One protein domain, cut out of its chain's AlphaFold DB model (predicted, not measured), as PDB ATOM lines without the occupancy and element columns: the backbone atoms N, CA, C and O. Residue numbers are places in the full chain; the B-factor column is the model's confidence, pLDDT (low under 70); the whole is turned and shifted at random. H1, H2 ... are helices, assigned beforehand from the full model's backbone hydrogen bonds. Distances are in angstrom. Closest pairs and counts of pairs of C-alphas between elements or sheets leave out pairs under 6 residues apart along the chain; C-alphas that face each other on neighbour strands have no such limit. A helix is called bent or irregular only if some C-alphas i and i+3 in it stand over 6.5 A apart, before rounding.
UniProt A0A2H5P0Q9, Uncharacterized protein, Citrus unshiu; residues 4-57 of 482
ATOM      1  N   LEU A   4     -23.921  25.913  30.133       78.38
ATOM      2  CA  LEU A   4     -23.779  26.825  29.001       78.38
ATOM      3  C   LEU A   4     -25.148  27.322  28.523       78.38
ATOM      4  O   LEU A   4     -25.291  28.504  28.241       78.38
ATOM      5  N   LEU A   5     -26.172  26.458  28.520       82.12
ATOM      6  CA  LEU A   5     -27.553  26.870  28.243       82.12
ATOM      7  C   LEU A   5     -28.071  27.844  29.309       82.12
ATOM      8  O   LEU A   5     -28.722  28.820  28.960       82.12
ATOM      9  N   VAL A   6     -27.752  27.616  30.589       83.88
ATOM     10  CA  VAL A   6     -28.124  28.539  31.679       83.88
ATOM     11  C   VAL A   6     -27.416  29.888  31.528       83.88
ATOM     12  O   VAL A   6     -28.063  30.924  31.625       83.88
ATOM     13  N   PHE A   7     -26.106  29.892  31.259       84.62
ATOM     14  CA  PHE A   7     -25.343  31.124  31.049       84.62
ATOM     15  C   PHE A   7     -25.860  31.924  29.847       84.62
ATOM     16  O   PHE A   7     -26.111  33.120  29.978       84.62
ATOM     17  N   ASN A   8     -26.082  31.259  28.710       83.44
ATOM     18  CA  ASN A   8     -26.636  31.904  27.524       83.44
ATOM     19  C   ASN A   8     -28.049  32.439  27.801       83.44
ATOM     20  O   ASN A   8     -28.309  33.589  27.502       83.44
ATOM     21  N   ALA A   9     -28.935  31.686  28.463       85.19
ATOM     22  CA  ALA A   9     -30.291  32.154  28.781       85.19
ATOM     23  C   ALA A   9     -30.336  33.357  29.753       85.19
ATOM     24  O   ALA A   9     -31.266  34.162  29.702       85.19
ATOM     25  N   LEU A  10     -29.337  33.498  30.635       84.88
ATOM     26  CA  LEU A  10     -29.195  34.665  31.516       84.88
ATOM     27  C   LEU A  10     -28.681  35.910  30.777       84.88
ATOM     28  O   LEU A  10     -29.026  37.024  31.168       84.88
ATOM     29  N   HIS A  11     -27.854  35.730  29.743       80.25
ATOM     30  CA  HIS A  11     -27.208  36.819  29.004       80.25
ATOM     31  C   HIS A  11     -27.981  37.233  27.735       80.25
ATOM     32  O   HIS A  11     -28.025  38.413  27.384       80.25
ATOM     33  N   ASP A  12     -28.610  36.278  27.058       74.81
ATOM     34  CA  ASP A  12     -29.478  36.495  25.909       74.81
ATOM     35  C   ASP A  12     -30.895  36.834  26.386       74.81
ATOM     36  O   ASP A  12     -31.464  36.181  27.262       74.81
ATOM     37  N   LYS A  13     -31.527  37.818  25.737       66.62
ATOM     38  CA  LYS A  13     -32.957  38.138  25.917       66.62
ATOM     39  C   LYS A  13     -33.864  37.142  25.178       66.62
ATOM     40  O   LYS A  13     -34.822  37.535  24.521       66.62
ATOM     41  N   LEU A  14     -33.522  35.857  25.231       69.19
ATOM     42  CA  LEU A  14     -34.369  34.785  24.732       69.19
ATOM     43  C   LEU A  14     -35.339  34.378  25.839       69.19
ATOM     44  O   LEU A  14     -34.932  34.098  26.972       69.19
ATOM     45  N   ASP A  15     -36.621  34.355  25.492       70.81
ATOM     46  CA  ASP A  15     -37.687  33.904  26.374       70.81
ATOM     47  C   ASP A  15     -38.066  32.469  26.024       70.81
ATOM     48  O   ASP A  15     -38.391  32.134  24.884       70.81
ATOM     49  N   TYR A  16     -37.993  31.603  27.031       80.00
ATOM     50  CA  TYR A  16     -38.320  30.190  26.907       80.00
ATOM     51  C   TYR A  16     -39.724  29.975  27.499       80.00
ATOM     52  O   TYR A  16     -39.909  30.222  28.689       80.00
ATOM     53  N   PRO A  17     -40.728  29.506  26.735       74.19
ATOM     54  CA  PRO A  17     -42.118  29.386  27.200       74.19
ATOM     55  C   PRO A  17     -42.349  28.143  28.087       74.19
ATOM     56  O   PRO A  17     -43.360  27.455  27.987       74.19
ATOM     57  N   ASN A  18     -41.375  27.803  28.928       82.75
ATOM     58  CA  ASN A  18     -41.379  26.653  29.823       82.75
ATOM     59  C   ASN A  18     -40.924  27.084  31.229       82.75
ATOM     60  O   ASN A  18     -40.383  28.173  31.406       82.75
ATOM     61  N   GLY A  19     -41.083  26.217  32.234       80.56
ATOM     62  CA  GLY A  19     -40.714  26.552  33.622       80.56
ATOM     63  C   GLY A  19     -39.238  26.934  33.825       80.56
ATOM     64  O   GLY A  19     -38.902  27.588  34.806       80.56
ATOM     65  N   PHE A  20     -38.352  26.587  32.884       84.69
ATOM     66  CA  PHE A  20     -36.974  27.079  32.875       84.69
ATOM     67  C   PHE A  20     -36.890  28.570  32.528       84.69
ATOM     68  O   PHE A  20     -36.158  29.299  33.191       84.69
ATOM     69  N   GLY A  21     -37.659  29.046  31.545       83.94
ATOM     70  CA  GLY A  21     -37.722  30.467  31.210       83.94
ATOM     71  C   GLY A  21     -38.279  31.328  32.337       83.94
ATOM     72  O   GLY A  21     -37.750  32.411  32.556       83.94
ATOM     73  N   SER A  22     -39.250  30.831  33.112       83.12
ATOM     74  CA  SER A  22     -39.725  31.505  34.332       83.12
ATOM     75  C   SER A  22     -38.587  31.711  35.339       83.12
ATOM     76  O   SER A  22     -38.312  32.839  35.731       83.12
ATOM     77  N   ILE A  23     -37.832  30.651  35.656       87.44
ATOM     78  CA  ILE A  23     -36.679  30.721  36.575       87.44
ATOM     79  C   ILE A  23     -35.602  31.689  36.055       87.44
ATOM     80  O   ILE A  23     -35.001  32.436  36.827       87.44
ATOM     81  N   ILE A  24     -35.343  31.692  34.744       88.69
ATOM     82  CA  ILE A  24     -34.392  32.616  34.112       88.69
ATOM     83  C   ILE A  24     -34.907  34.063  34.157       88.69
ATOM     84  O   ILE A  24     -34.118  34.969  34.417       88.69
ATOM     85  N   ALA A  25     -36.205  34.298  33.952       84.56
ATOM     86  CA  ALA A  25     -36.818  35.618  34.074       84.56
ATOM     87  C   ALA A  25     -36.697  36.163  35.505       84.56
ATOM     88  O   ALA A  25     -36.218  37.286  35.671       84.56
ATOM     89  N   ASP A  26     -36.994  35.347  36.520       88.12
ATOM     90  CA  ASP A  26     -36.817  35.697  37.935       88.12
ATOM     91  C   ASP A  26     -35.349  36.024  38.251       88.12
ATOM     92  O   ASP A  26     -35.046  37.017  38.912       88.12
ATOM     93  N   CYS A  27     -34.407  35.240  37.718       86.25
ATOM     94  CA  CYS A  27     -32.974  35.498  37.867       86.25
ATOM     95  C   CYS A  27     -32.530  36.809  37.189       86.25
ATOM     96  O   CYS A  27     -31.690  37.524  37.739       86.25
ATOM     97  N   ARG A  28     -33.090  37.150  36.019       85.88
ATOM     98  CA  ARG A  28     -32.827  38.425  35.323       85.88
ATOM     99  C   ARG A  28     -33.432  39.611  36.086       85.88
ATOM    100  O   ARG A  28     -32.754  40.626  36.222       85.88
ATOM    101  N   ALA A  29     -34.638  39.476  36.641       85.75
ATOM    102  CA  ALA A  29     -35.264  40.487  37.497       85.75
ATOM    103  C   ALA A  29     -34.469  40.707  38.800       85.75
ATOM    104  O   ALA A  29     -34.192  41.846  39.178       85.75
ATOM    105  N   LEU A  30     -34.009  39.626  39.440       83.38
ATOM    106  CA  LEU A  30     -33.154  39.704  40.623       83.38
ATOM    107  C   LEU A  30     -31.827  40.412  40.309       83.38
ATOM    108  O   LEU A  30     -31.423  41.295  41.061       83.38
ATOM    109  N   VAL A  31     -31.176  40.102  39.184       83.25
ATOM    110  CA  VAL A  31     -29.964  40.824  38.756       83.25
ATOM    111  C   VAL A  31     -30.224  42.304  38.496       83.25
ATOM    112  O   VAL A  31     -29.442  43.128  38.961       83.25
ATOM    113  N   GLN A  32     -31.337  42.665  37.855       81.19
ATOM    114  CA  GLN A  32     -31.716  44.073  37.676       81.19
ATOM    115  C   GLN A  32     -31.901  44.796  39.019       81.19
ATOM    116  O   GLN A  32     -31.488  45.946  39.143       81.19
ATOM    117  N   SER A  33     -32.439  44.122  40.044       83.19
ATOM    118  CA  SER A  33     -32.563  44.685  41.400       83.19
ATOM    119  C   SER A  33     -31.231  44.812  42.157       83.19
ATOM    120  O   SER A  33     -31.098  45.673  43.023       83.19
ATOM    121  N   LEU A  34     -30.235  43.980  41.828       79.12
ATOM    122  CA  LEU A  34     -28.906  43.972  42.456       79.12
ATOM    123  C   LEU A  34     -27.893  44.915  41.780       79.12
ATOM    124  O   LEU A  34     -26.809  45.122  42.323       79.12
ATOM    125  N   GLY A  35     -28.226  45.485  40.620       79.06
ATOM    126  CA  GLY A  35     -27.370  46.426  39.898       79.06
ATOM    127  C   GLY A  35     -26.271  45.745  39.078       79.06
ATOM    128  O   GLY A  35     -26.550  44.916  38.214       79.06
ATOM    129  N   GLU A  36     -25.014  46.138  39.297       73.31
ATOM    130  CA  GLU A  36     -23.872  45.812  38.427       73.31
ATOM    131  C   GLU A  36     -23.341  44.375  38.637       73.31
ATOM    132  O   GLU A  36     -22.222  44.139  39.093       73.31
ATOM    133  N   VAL A  37     -24.169  43.377  38.310       75.69
ATOM    134  CA  VAL A  37     -23.830  41.949  38.397       75.69
ATOM    135  C   VAL A  37     -23.428  41.408  37.024       75.69
ATOM    136  O   VAL A  37     -24.263  41.226  36.139       75.69
ATOM    137  N   ALA A  38     -22.144  41.086  36.858       77.56
ATOM    138  CA  ALA A  38     -21.622  40.460  35.645       77.56
ATOM    139  C   ALA A  38     -21.586  38.925  35.762       77.56
ATOM    140  O   ALA A  38     -20.899  38.363  36.619       77.56
ATOM    141  N   PHE A  39     -22.269  38.226  34.855       81.06
ATOM    142  CA  PHE A  39     -22.132  36.775  34.715       81.06
ATOM    143  C   PHE A  39     -20.852  36.420  33.949       81.06
ATOM    144  O   PHE A  39     -20.550  37.014  32.918       81.06
ATOM    145  N   SER A  40     -20.129  35.387  34.392       78.00
ATOM    146  CA  SER A  40     -18.974  34.847  33.660       78.00
ATOM    147  C   SER A  40     -19.027  33.321  33.550       78.00
ATOM    148  O   SER A  40     -19.329  32.613  34.512       78.00
ATOM    149  N   PHE A  41     -18.729  32.798  32.357       79.88
ATOM    150  CA  PHE A  41     -18.695  31.361  32.094       79.88
ATOM    151  C   PHE A  41     -17.261  30.824  32.154       79.88
ATOM    152  O   PHE A  41     -16.431  31.126  31.295       79.88
ATOM    153  N   VAL A  42     -16.969  29.980  33.147       70.88
ATOM    154  CA  VAL A  42     -15.631  29.406  33.355       70.88
ATOM    155  C   VAL A  42     -15.625  27.913  33.029       70.88
ATOM    156  O   VAL A  42     -16.270  27.097  33.688       70.88
ATOM    157  N   ARG A  43     -14.837  27.518  32.022       58.84
ATOM    158  CA  ARG A  43     -14.583  26.100  31.713       58.84
ATOM    159  C   ARG A  43     -13.610  25.523  32.745       58.84
ATOM    160  O   ARG A  43     -12.551  26.097  32.974       58.84
ATOM    161  N   ARG A  44     -13.935  24.365  33.336       53.62
ATOM    162  CA  ARG A  44     -13.242  23.822  34.527       53.62
ATOM    163  C   ARG A  44     -11.730  23.574  34.393       53.62
ATOM    164  O   ARG A  44     -11.062  23.519  35.419       53.62
ATOM    165  N   SER A  45     -11.157  23.504  33.187       48.75
ATOM    166  CA  SER A  45      -9.691  23.491  33.011       48.75
ATOM    167  C   SER A  45      -9.011  24.774  33.517       48.75
ATOM    168  O   SER A  45      -7.818  24.765  33.801       48.75
ATOM    169  N   ALA A  46      -9.762  25.868  33.677       46.09
ATOM    170  CA  ALA A  46      -9.288  27.126  34.243       46.09
ATOM    171  C   ALA A  46      -9.369  27.199  35.783       46.09
ATOM    172  O   ALA A  46      -8.939  28.204  36.341       46.09
ATOM    173  N   ASN A  47      -9.858  26.172  36.502       48.06
ATOM    174  CA  ASN A  47      -9.993  26.239  37.971       48.06
ATOM    175  C   ASN A  47      -8.662  26.486  38.703       48.06
ATOM    176  O   ASN A  47      -8.658  27.158  39.730       48.06
ATOM    177  N   SER A  48      -7.539  25.987  38.172       47.66
ATOM    178  CA  SER A  48      -6.204  26.270  38.723       47.66
ATOM    179  C   SER A  48      -5.840  27.759  38.591       47.66
ATOM    180  O   SER A  48      -5.416  28.398  39.556       47.66
ATOM    181  N   ALA A  49      -6.105  28.350  37.421       41.75
ATOM    182  CA  ALA A  49      -5.881  29.772  37.177       41.75
ATOM    183  C   ALA A  49      -6.837  30.648  38.005       41.75
ATOM    184  O   ALA A  49      -6.390  31.594  38.641       41.75
ATOM    185  N   ALA A  50      -8.127  30.303  38.075       49.19
ATOM    186  CA  ALA A  50      -9.126  31.049  38.838       49.19
ATOM    187  C   ALA A  50      -8.839  31.045  40.351       49.19
ATOM    188  O   ALA A  50      -8.895  32.101  40.975       49.19
ATOM    189  N   HIS A  51      -8.447  29.906  40.942       52.34
ATOM    190  CA  HIS A  51      -8.008  29.871  42.347       52.34
ATOM    191  C   HIS A  51      -6.740  30.698  42.594       52.34
ATOM    192  O   HIS A  51      -6.588  31.278  43.671       52.34
ATOM    193  N   THR A  52      -5.836  30.761  41.613       42.66
ATOM    194  CA  THR A  52      -4.613  31.568  41.706       42.66
ATOM    195  C   THR A  52      -4.936  33.060  41.623       42.66
ATOM    196  O   THR A  52      -4.518  33.818  42.492       42.66
ATOM    197  N   VAL A  53      -5.757  33.480  40.654       48.69
ATOM    198  CA  VAL A  53      -6.205  34.875  40.500       48.69
ATOM    199  C   VAL A  53      -7.026  35.335  41.710       48.69
ATOM    200  O   VAL A  53      -6.793  36.432  42.209       48.69
ATOM    201  N   ALA A  54      -7.908  34.489  42.251       51.00
ATOM    202  CA  ALA A  54      -8.658  34.800  43.469       51.00
ATOM    203  C   ALA A  54      -7.741  34.980  44.696       51.00
ATOM    204  O   ALA A  54      -7.948  35.910  45.471       51.00
ATOM    205  N   ARG A  55      -6.690  34.156  44.850       47.59
ATOM    206  CA  ARG A  55      -5.674  34.355  45.904       47.59
ATOM    207  C   ARG A  55      -4.876  35.645  45.723       47.59
ATOM    208  O   ARG A  55      -4.645  36.340  46.705       47.59
ATOM    209  N   VAL A  56      -4.462  35.965  44.497       39.28
ATOM    210  CA  VAL A  56      -3.704  37.195  44.206       39.28
ATOM    211  C   VAL A  56      -4.566  38.437  44.466       39.28
ATOM    212  O   VAL A  56      -4.094  39.380  45.096       39.28
ATOM    213  N   GLY A  57      -5.851  38.403  44.099       40.84
ATOM    214  CA  GLY A  57      -6.810  39.474  44.396       40.84
ATOM    215  C   GLY A  57      -7.028  39.725  45.894       40.84
ATOM    216  O   GLY A  57      -7.269  40.860  46.288       40.84
TER     217      GLY A  57
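AT A GLANCE: This is residues 4 to 57 of the 482 residues of an uncharacterized protein of Citrus unshiu (UniProt A0A2H5P0Q9). A short helix, H1, packs on part of a longer one, H2, as a small steeply crossed pair, and a third helix, H3, lies well away from both at the far end of a drawn-out link. H2, the link of residues 35 to 43 and H3 together trace a wide zigzag like the letter N, with an open gap between H2 and H3; residues 44 to 49 and 51 to 57 of H3 stick out free. The printed part has 54 residues with three named helices, in the order H1, H2, H3, and no named strand; its class is all helix. The whole is loose, with a radius of gyration of the C-alphas of 14.2 A, and elongated, spanning 41 by 24 by 14 A.

IN THESE COORDINATES: H1 is residues 4 to 11, beginning with C-alpha 4 at (-23.779, 26.825, 29.001), and measures 10.6 A from first to last C-alpha. After a short link of 7 residues comes H2, residues 19 to 34, the longest helix by residues, 22.8 A from C-alpha 19 at (-40.714, 26.552, 33.622) to C-alpha 34. Another short link, of 9 residues, leads to H3, residues 44 to 57, which measures 19.6 A and ends with C-alpha 57 at (-6.810, 39.474, 44.396). H3 is irregular: C-alphas 45 and 48 are 7.2 A apart.

HOW THE PARTS SIT: H1 and H2 touch, with 6 pairs of C-alphas within 8 A. Their closest C-alphas are those of Leu 10 and Ile 24, 6.2 A apart. H2 touches H1 with residues 21 to 28 alone. The two run the same way at a steep tilt of 47 degrees, and their centres are 11.5 A apart. H3 touches no helix: H1 and H3 are apart, and so are H2 and H3, which follow each other in the chain. In H1 and H2 every O i to N i+4 pair is within hydrogen-bond range; in H3 it is 8 of 10.

THE WHOLE: The two C-alphas farthest apart are those of Pro 17 and Val 56, at 42.7 A. Residues 32 to 37, of which 32 to 34 belong to H2, also stand free. Without the stretches that stand free, the body of 35 residues spans 34 by 18 by 14 A. The printed part has no cut, and neither link is long. The mean pLDDT of the printed part is 71.5; residues 13 to 14 and 43 to 57 are under 70, and the mean over H3 is 47.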